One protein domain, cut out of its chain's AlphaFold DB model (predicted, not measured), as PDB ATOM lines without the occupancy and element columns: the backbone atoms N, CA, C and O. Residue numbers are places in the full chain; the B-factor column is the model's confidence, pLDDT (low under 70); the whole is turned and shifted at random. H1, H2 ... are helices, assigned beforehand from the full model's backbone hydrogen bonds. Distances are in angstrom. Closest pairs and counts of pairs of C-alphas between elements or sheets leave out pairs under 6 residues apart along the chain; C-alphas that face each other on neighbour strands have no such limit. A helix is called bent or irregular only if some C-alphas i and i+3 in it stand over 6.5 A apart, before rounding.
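This is residues 2 to 25 and 48 to 89 of the 216 residues of an uncharacterized protein of Lasallia pustulata (UniProt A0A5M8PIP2). A long helix, H3, makes the length of a rod, and a shorter helix, H1, runs back beside it as the other arm of a narrow, loose V. The two helices come together where H1 ends and H3 has just begun, and the short helix H2 is a small turn at that end of the rod, before H3. The printed part has 66 residues with three named helices, in the order H1, H2, H3 along the chain, and no named strand, and the class is all helix. The whole is extended, with a radius of gyration of the C-alphas of 17.2 A, and the C-alphas span 62 by 22 by 7 A.

Begin at Phe 2, the first printed residue, and find C-alpha 4 at (28.708, -1.590, -36.812), where H1 begins. H1 holds residues 4 to 22 and runs 26.9 A to C-alpha 22 at (51.341, -14.944, -42.331). The printed part goes on to Tyr 25 and resumes at Ala 48, where H2 begins; H2 holds residues 48 to 52 and measures 6.2 A. Then look at C-alpha 55 at (61.094, -20.275, -38.855), the start of H3, which holds residues 55 to 88 and runs 50.7 A to C-alpha 88 at (25.817, 8.926, -17.063). H3 is only just irregular: C-alphas 83 and 86 are 6.7 A apart.

Look first at Val 22 and Ala 60, the closest C-alphas of H1 and H3, 6.3 A apart. H1 and H3 touch there, with 4 pairs of C-alphas within 8 A, H1 with residues 21 to 22 alone and H3 with residues 56 to 63 alone. Their lines stand at a shallow tilt of 18 degrees, and they run opposite ways. Their centres are 13.8 A apart. H2 and H3 meet only through their link, while H1 and H2 are apart. Along the backbone, each O i to N i+4 pair of H1 and H2 is within hydrogen-bond range; in H3, 27 of 30 are.

The two C-alphas farthest apart are those of Tyr 49 and Thr 89, 61.7 A. Residues 26 to 47 are not printed, and C-alphas 25 and 48 are 18.3 A apart across this cut, which lies in the link from H1 to H2. The link from H2 to H3 is tight, with 2 residues. Three stretches stand free: residues 2 to 13, of which 4 to 13 belong to H1; residues 48 to 55, of which 48 to 52 belong to H2; and residues 68 to 89, of which 68 to 88 belong to H3. The mean pLDDT of the printed part is 76.5; look for values under 70 at residue 2, residues 19 to 25 and residues 50 to 51.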
ATOM      1  N   PHE A   2      26.273   0.905 -30.527       49.25
ATOM      2  CA  PHE A   2      27.348   0.232 -31.264       49.25
ATOM      3  C   PHE A   2      27.275   0.667 -32.724       49.25
ATOM      4  O   PHE A   2      26.227   0.505 -33.349       49.25
ATOM      5  N   ARG A   3      28.352   1.259 -33.248       82.00
ATOM      6  CA  ARG A   3      28.453   1.607 -34.664       82.00
ATOM      7  C   ARG A   3      29.032   0.394 -35.391       82.00
ATOM      8  O   ARG A   3      30.224   0.142 -35.255       82.00
ATOM      9  N   PRO A   4      28.227  -0.375 -36.146       73.50
ATOM     10  CA  PRO A   4      28.708  -1.590 -36.812       73.50
ATOM     11  C   PRO A   4      29.913  -1.320 -37.729       73.50
ATOM     12  O   PRO A   4      30.775  -2.178 -37.880       73.50
ATOM     13  N   TYR A   5      30.025  -0.096 -38.247       82.38
ATOM     14  CA  TYR A   5      31.167   0.380 -39.023       82.38
ATOM     15  C   TYR A   5      32.516   0.281 -38.283       82.38
ATOM     16  O   TYR A   5      33.513  -0.108 -38.883       82.38
ATOM     17  N   GLU A   6      32.561   0.555 -36.975       75.56
ATOM     18  CA  GLU A   6      33.799   0.456 -36.184       75.56
ATOM     19  C   GLU A   6      34.251  -1.001 -36.028       75.56
ATOM     20  O   GLU A   6      35.444  -1.294 -36.088       75.56
ATOM     21  N   ILE A   7      33.302  -1.933 -35.902       76.38
ATOM     22  CA  ILE A   7      33.596  -3.368 -35.789       76.38
ATOM     23  C   ILE A   7      34.141  -3.898 -37.118       76.38
ATOM     24  O   ILE A   7      35.150  -4.599 -37.126       76.38
ATOM     25  N   VAL A   8      33.517  -3.524 -38.240       84.31
ATOM     26  CA  VAL A   8      33.976  -3.914 -39.583       84.31
ATOM     27  C   VAL A   8      35.357  -3.325 -39.880       84.31
ATOM     28  O   VAL A   8      36.236  -4.051 -40.337       84.31
ATOM     29  N   SER A   9      35.592  -2.052 -39.546       85.44
ATOM     30  CA  SER A   9      36.898  -1.403 -39.726       85.44
ATOM     31  C   SER A   9      37.994  -2.058 -38.883       85.44
ATOM     32  O   SER A   9      39.107  -2.256 -39.364       85.44
ATOM     33  N   THR A  10      37.684  -2.417 -37.636       78.44
ATOM     34  CA  THR A  10      38.645  -3.082 -36.744       78.44
ATOM     35  C   THR A  10      38.923  -4.511 -37.212       78.44
ATOM     36  O   THR A  10      40.077  -4.930 -37.257       78.44
ATOM     37  N   GLY A  11      37.890  -5.246 -37.637       81.69
ATOM     38  CA  GLY A  11      38.033  -6.587 -38.209       81.69
ATOM     39  C   GLY A  11      38.877  -6.597 -39.485       81.69
ATOM     40  O   GLY A  11      39.742  -7.456 -39.638       81.69
ATOM     41  N   TRP A  12      38.689  -5.605 -40.359       82.88
ATOM     42  CA  TRP A  12      39.486  -5.421 -41.572       82.88
ATOM     43  C   TRP A  12      40.963  -5.123 -41.266       82.88
ATOM     44  O   TRP A  12      41.853  -5.714 -41.874       82.88
ATOM     45  N   LEU A  13      41.237  -4.273 -40.270       79.38
ATOM     46  CA  LEU A  13      42.599  -3.993 -39.797       79.38
ATOM     47  C   LEU A  13      43.282  -5.246 -39.236       79.38
ATOM     48  O   LEU A  13      44.413  -5.552 -39.614       79.38
ATOM     49  N   CYS A  14      42.584  -6.008 -38.391       76.62
ATOM     50  CA  CYS A  14      43.087  -7.284 -37.883       76.62
ATOM     51  C   CYS A  14      43.389  -8.265 -39.023       76.62
ATOM     52  O   CYS A  14      44.427  -8.918 -38.998       76.62
ATOM     53  N   TYR A  15      42.517  -8.340 -40.034       78.56
ATOM     54  CA  TYR A  15      42.724  -9.180 -41.212       78.56
ATOM     55  C   TYR A  15      43.990  -8.794 -41.988       78.56
ATOM     56  O   TYR A  15      44.787  -9.676 -42.300       78.56
ATOM     57  N   ILE A  16      44.218  -7.502 -42.256       77.44
ATOM     58  CA  ILE A  16      45.420  -7.044 -42.973       77.44
ATOM     59  C   ILE A  16      46.683  -7.386 -42.185       77.44
ATOM     60  O   ILE A  16      47.623  -7.924 -42.765       77.44
ATOM     61  N   ILE A  17      46.692  -7.139 -40.873       76.19
ATOM     62  CA  ILE A  17      47.840  -7.458 -40.013       76.19
ATOM     63  C   ILE A  17      48.106  -8.965 -40.023       76.19
ATOM     64  O   ILE A  17      49.250  -9.375 -40.190       76.19
ATOM     65  N   PHE A  18      47.066  -9.798 -39.919       72.75
ATOM     66  CA  PHE A  18      47.212 -11.252 -40.012       72.75
ATOM     67  C   PHE A  18      47.709 -11.708 -41.387       72.75
ATOM     68  O   PHE A  18      48.581 -12.567 -41.462       72.75
ATOM     69  N   ALA A  19      47.196 -11.134 -42.474       69.50
ATOM     70  CA  ALA A  19      47.608 -11.472 -43.834       69.50
ATOM     71  C   ALA A  19      49.066 -11.065 -44.111       69.50
ATOM     72  O   ALA A  19      49.831 -11.826 -44.706       69.50
ATOM     73  N   GLN A  20      49.474  -9.892 -43.619       65.94
ATOM     74  CA  GLN A  20      50.844  -9.399 -43.711       65.94
ATOM     75  C   GLN A  20      51.788 -10.215 -42.827       65.94
ATOM     76  O   GLN A  20      52.917 -10.488 -43.226       65.94
ATOM     77  N   ALA A  21      51.300 -10.669 -41.673       64.81
ATOM     78  CA  ALA A  21      52.057 -11.507 -40.771       64.81
ATOM     79  C   ALA A  21      52.290 -12.907 -41.347       64.81
ATOM     80  O   ALA A  21      53.419 -13.342 -41.536       64.81
ATOM     81  N   VAL A  22      51.228 -13.608 -41.725       66.75
ATOM     82  CA  VAL A  22      51.341 -14.944 -42.331       66.75
ATOM     83  C   VAL A  22      52.128 -14.903 -43.652       66.75
ATOM     84  O   VAL A  22      52.539 -15.942 -44.162       66.75
ATOM     85  N   GLY A  23      52.363 -13.710 -44.210       63.50
ATOM     86  CA  GLY A  23      53.021 -13.548 -45.494       63.50
ATOM     87  C   GLY A  23      52.154 -14.113 -46.611       63.50
ATOM     88  O   GLY A  23      52.684 -14.571 -47.617       63.50
ATOM     89  N   SER A  24      50.821 -14.105 -46.457       64.62
ATOM     90  CA  SER A  24      49.907 -14.652 -47.470       64.62
ATOM     91  C   SER A  24      49.947 -13.850 -48.774       64.62
ATOM     92  O   SER A  24      49.643 -14.382 -49.840       64.62
ATOM     93  N   TYR A  25      50.408 -12.598 -48.708       61.16
ATOM     94  CA  TYR A  25      50.733 -11.781 -49.875       61.16
ATOM     95  C   TYR A  25      52.017 -12.223 -50.603       61.16
ATOM     96  O   TYR A  25      52.333 -11.669 -51.649       61.16
ATOM     97  N   ALA A  48      65.074 -22.260 -48.580       70.50
ATOM     98  CA  ALA A  48      64.596 -23.632 -48.425       70.50
ATOM     99  C   ALA A  48      65.048 -24.239 -47.087       70.50
ATOM    100  O   ALA A  48      64.239 -24.869 -46.400       70.50
ATOM    101  N   TYR A  49      66.293 -23.970 -46.674       77.50
ATOM    102  CA  TYR A  49      66.800 -24.357 -45.361       77.50
ATOM    103  C   TYR A  49      65.937 -23.764 -44.238       77.50
ATOM    104  O   TYR A  49      65.325 -24.534 -43.502       77.50
ATOM    105  N   TYR A  50      65.761 -22.439 -44.167       68.12
ATOM    106  CA  TYR A  50      64.953 -21.784 -43.122       68.12
ATOM    107  C   TYR A  50      63.469 -22.171 -43.143       68.12
ATOM    108  O   TYR A  50      62.827 -22.249 -42.091       68.12
ATOM    109  N   ARG A  51      62.914 -22.450 -44.328       69.62
ATOM    110  CA  ARG A  51      61.546 -22.957 -44.473       69.62
ATOM    111  C   ARG A  51      61.405 -24.353 -43.868       69.62
ATOM    112  O   ARG A  51      60.402 -24.618 -43.212       69.62
ATOM    113  N   SER A  52      62.411 -25.214 -44.035       75.56
ATOM    114  CA  SER A  52      62.445 -26.536 -43.396       75.56
ATOM    115  C   SER A  52      62.693 -26.463 -41.884       75.56
ATOM    116  O   SER A  52      62.178 -27.295 -41.145       75.56
ATOM    117  N   THR A  53      63.408 -25.434 -41.405       77.75
ATOM    118  CA  THR A  53      63.684 -25.231 -39.971       77.75
ATOM    119  C   THR A  53      62.486 -24.690 -39.182       77.75
ATOM    120  O   THR A  53      62.610 -24.466 -37.984       77.75
ATOM    121  N   GLY A  54      61.328 -24.461 -39.813       78.00
ATOM    122  CA  GLY A  54      60.124 -24.014 -39.104       78.00
ATOM    123  C   GLY A  54      60.162 -22.549 -38.647       78.00
ATOM    124  O   GLY A  54      59.362 -22.143 -37.809       78.00
ATOM    125  N   VAL A  55      61.024 -21.706 -39.225       78.88
ATOM    126  CA  VAL A  55      61.094 -20.275 -38.855       78.88
ATOM    127  C   VAL A  55      59.743 -19.576 -39.047       78.88
ATOM    128  O   VAL A  55      59.346 -18.733 -38.245       78.88
ATOM    129  N   VAL A  56      58.994 -19.969 -40.081       75.69
ATOM    130  CA  VAL A  56      57.650 -19.439 -40.350       75.69
ATOM    131  C   VAL A  56      56.679 -19.784 -39.220       75.69
ATOM    132  O   VAL A  56      55.877 -18.940 -38.827       75.69
ATOM    133  N   THR A  57      56.755 -20.997 -38.662       73.31
ATOM    134  CA  THR A  57      55.884 -21.404 -37.553       73.31
ATOM    135  C   THR A  57      56.239 -20.677 -36.261       73.31
ATOM    136  O   THR A  57      55.337 -20.220 -35.561       73.31
ATOM    137  N   ASP A  58      57.523 -20.475 -35.973       76.56
ATOM    138  CA  ASP A  58      57.956 -19.736 -34.779       76.56
ATOM    139  C   ASP A  58      57.547 -18.260 -34.848       76.56
ATOM    140  O   ASP A  58      57.042 -17.675 -33.889       76.56
ATOM    141  N   TRP A  59      57.684 -17.656 -36.024       79.75
ATOM    142  CA  TRP A  59      57.297 -16.269 -36.245       79.75
ATOM    143  C   TRP A  59      55.768 -16.077 -36.201       79.75
ATOM    144  O   TRP A  59      55.260 -15.149 -35.559       79.75
ATOM    145  N   ALA A  60      55.012 -16.992 -36.821       77.81
ATOM    146  CA  ALA A  60      53.552 -16.972 -36.789       77.81
ATOM    147  C   ALA A  60      53.005 -17.184 -35.371       77.81
ATOM    148  O   ALA A  60      52.068 -16.497 -34.963       77.81
ATOM    149  N   THR A  61      53.600 -18.096 -34.595       75.94
ATOM    150  CA  THR A  61      53.193 -18.344 -33.204       75.94
ATOM    151  C   THR A  61      53.492 -17.151 -32.302       75.94
ATOM    152  O   THR A  61      52.617 -16.762 -31.526       75.94
ATOM    153  N   GLY A  62      54.659 -16.512 -32.444       76.50
ATOM    154  CA  GLY A  62      54.990 -15.281 -31.723       76.50
ATOM    155  C   GLY A  62      53.991 -14.157 -32.003       76.50
ATOM    156  O   GLY A  62      53.456 -13.549 -31.076       76.50
ATOM    157  N   THR A  63      53.655 -13.944 -33.276       79.44
ATOM    158  CA  THR A  63      52.693 -12.907 -33.677       79.44
ATOM    159  C   THR A  63      51.282 -13.211 -33.174       79.44
ATOM    160  O   THR A  63      50.629 -12.339 -32.600       79.44
ATOM    161  N   ALA A  64      50.822 -14.458 -33.316       75.81
ATOM    162  CA  ALA A  64      49.523 -14.885 -32.806       75.81
ATOM    163  C   ALA A  64      49.422 -14.687 -31.285       75.81
ATOM    164  O   ALA A  64      48.416 -14.172 -30.797       75.81
ATOM    165  N   LEU A  65      50.478 -15.025 -30.537       80.25
ATOM    166  CA  LEU A  65      50.532 -14.821 -29.093       80.25
ATOM    167  C   LEU A  65      50.429 -13.332 -28.724       80.25
ATOM    168  O   LEU A  65      49.606 -12.970 -27.880       80.25
ATOM    169  N   SER A  66      51.201 -12.461 -29.380       80.06
ATOM    170  CA  SER A  66      51.147 -11.010 -29.157       80.06
ATOM    171  C   SER A  66      49.770 -10.420 -29.480       80.06
ATOM    172  O   SER A  66      49.228  -9.657 -28.677       80.06
ATOM    173  N   CYS A  67      49.164 -10.807 -30.606       78.75
ATOM    174  CA  CYS A  67      47.817 -10.373 -30.982       78.75
ATOM    175  C   CYS A  67      46.766 -10.814 -29.958       78.75
ATOM    176  O   CYS A  67      45.898 -10.017 -29.595       78.75
ATOM    177  N   CYS A  68      46.851 -12.047 -29.455       77.56
ATOM    178  CA  CYS A  68      45.958 -12.544 -28.412       77.56
ATOM    179  C   CYS A  68      46.082 -11.718 -27.127       77.56
ATOM    180  O   CYS A  68      45.070 -11.246 -26.612       77.56
ATOM    181  N   ILE A  69      47.304 -11.484 -26.636       79.56
ATOM    182  CA  ILE A  69      47.543 -10.699 -25.414       79.56
ATOM    183  C   ILE A  69      46.993  -9.275 -25.566       79.56
ATOM    184  O   ILE A  69      46.279  -8.788 -24.688       79.56
ATOM    185  N   MET A  70      47.271  -8.624 -26.697       83.31
ATOM    186  CA  MET A  70      46.796  -7.264 -26.958       83.31
ATOM    187  C   MET A  70      45.267  -7.200 -27.064       83.31
ATOM    188  O   MET A  70      44.643  -6.310 -26.486       83.31
ATOM    189  N   SER A  71      44.646  -8.176 -27.731       77.56
ATOM    190  CA  SER A  71      43.184  -8.271 -27.858       77.56
ATOM    191  C   SER A  71      42.511  -8.483 -26.503       77.56
ATOM    192  O   SER A  71      41.493  -7.856 -26.210       77.56
ATOM    193  N   ILE A  72      43.103  -9.326 -25.651       78.19
ATOM    194  CA  ILE A  72      42.640  -9.543 -24.278       78.19
ATOM    195  C   ILE A  72      42.722  -8.232 -23.486       78.19
ATOM    196  O   ILE A  72      41.740  -7.841 -22.855       78.19
ATOM    197  N   GLY A  73      43.849  -7.517 -23.559       81.69
ATOM    198  CA  GLY A  73      44.024  -6.221 -22.895       81.69
ATOM    199  C   GLY A  73      42.978  -5.187 -23.322       81.69
ATOM    200  O   GLY A  73      42.357  -4.542 -22.475       81.69
ATOM    201  N   LEU A  74      42.709  -5.085 -24.625       82.25
ATOM    202  CA  LEU A  74      41.681  -4.188 -25.153       82.25
ATOM    203  C   LEU A  74      40.279  -4.572 -24.656       82.25
ATOM    204  O   LEU A  74      39.512  -3.703 -24.238       82.25
ATOM    205  N   ALA A  75      39.953  -5.866 -24.649       76.06
ATOM    206  CA  ALA A  75      38.671  -6.356 -24.149       76.06
ATOM    207  C   ALA A  75      38.458  -6.010 -22.664       76.06
ATOM    208  O   ALA A  75      37.357  -5.602 -22.286       76.06
ATOM    209  N   PHE A  76      39.505  -6.104 -21.834       82.12
ATOM    210  CA  PHE A  76      39.452  -5.687 -20.428       82.12
ATOM    211  C   PHE A  76      39.153  -4.196 -20.278       82.12
ATOM    212  O   PHE A  76      38.261  -3.826 -19.514       82.12
ATOM    213  N   ILE A  77      39.850  -3.350 -21.038       85.00
ATOM    214  CA  ILE A  77      39.634  -1.901 -21.015       85.00
ATOM    215  C   ILE A  77      38.182  -1.586 -21.397       85.00
ATOM    216  O   ILE A  77      37.480  -0.902 -20.654       85.00
ATOM    217  N   VAL A  78      37.684  -2.137 -22.508       81.12
ATOM    218  CA  VAL A  78      36.297  -1.925 -22.962       81.12
ATOM    219  C   VAL A  78      35.281  -2.383 -21.910       81.12
ATOM    220  O   VAL A  78      34.306  -1.677 -21.643       81.12
ATOM    221  N   ALA A  79      35.517  -3.523 -21.259       76.12
ATOM    222  CA  ALA A  79      34.658  -4.015 -20.187       76.12
ATOM    223  C   ALA A  79      34.605  -3.064 -18.977       76.12
ATOM    224  O   ALA A  79      33.527  -2.846 -18.401       76.12
ATOM    225  N   GLU A  80      35.737  -2.466 -18.594       85.12
ATOM    226  CA  GLU A  80      35.772  -1.439 -17.549       85.12
ATOM    227  C   GLU A  80      35.017  -0.174 -17.963       85.12
ATOM    228  O   GLU A  80      34.218   0.349 -17.180       85.12
ATOM    229  N   TRP A  81      35.200   0.289 -19.202       84.19
ATOM    230  CA  TRP A  81      34.488   1.453 -19.733       84.19
ATOM    231  C   TRP A  81      32.973   1.242 -19.740       84.19
ATOM    232  O   TRP A  81      32.231   2.085 -19.231       84.19
ATOM    233  N   CYS A  82      32.497   0.092 -20.221       78.19
ATOM    234  CA  CYS A  82      31.075  -0.257 -20.180       78.19
ATOM    235  C   CYS A  82      30.539  -0.363 -18.746       78.19
ATOM    236  O   CYS A  82      29.377  -0.048 -18.482       78.19
ATOM    237  N   SER A  83      31.380  -0.778 -17.794       79.19
ATOM    238  CA  SER A  83      31.000  -0.803 -16.382       79.19
ATOM    239  C   SER A  83      30.854   0.601 -15.798       79.19
ATOM    240  O   SER A  83      30.044   0.769 -14.896       79.19
ATOM    241  N   LYS A  84      31.564   1.613 -16.309       81.75
ATOM    242  CA  LYS A  84      31.456   3.007 -15.840       81.75
ATOM    243  C   LYS A  84      30.389   3.821 -16.579       81.75
ATOM    244  O   LYS A  84      29.831   4.746 -15.999       81.75
ATOM    245  N   SER A  85      30.033   3.459 -17.812       80.06
ATOM    246  CA  SER A  85      29.136   4.269 -18.652       80.06
ATOM    247  C   SER A  85      27.696   4.389 -18.131       80.06
ATOM    248  O   SER A  85      27.000   5.339 -18.478       80.06
ATOM    249  N   HIS A  86      27.226   3.458 -17.292       72.19
ATOM    250  CA  HIS A  86      25.856   3.499 -16.759       72.19
ATOM    251  C   HIS A  86      25.603   4.682 -15.808       72.19
ATOM    252  O   HIS A  86      24.460   5.126 -15.709       72.19
ATOM    253  N   LEU A  87      26.653   5.231 -15.180       78.31
ATOM    254  CA  LEU A  87      26.568   6.382 -14.268       78.31
ATOM    255  C   LEU A  87      26.134   7.680 -14.962       78.31
ATOM    256  O   LEU A  87      25.676   8.598 -14.295       78.31
ATOM    257  N   SER A  88      26.232   7.751 -16.291       79.88
ATOM    258  CA  SER A  88      25.817   8.926 -17.063       79.88
ATOM    259  C   SER A  88      24.325   8.926 -17.436       79.88
ATOM    260  O   SER A  88      23.871   9.840 -18.123       79.88
ATOM    261  N   THR A  89      23.550   7.908 -17.047       77.88
ATOM    262  CA  THR A  89      22.149   7.771 -17.483       77.88
ATOM    263  C   THR A  89      21.198   8.335 -16.425       77.88
ATOM    264  O   THR A  89      21.154   7.818 -15.315       77.88
TER     265      THR A  89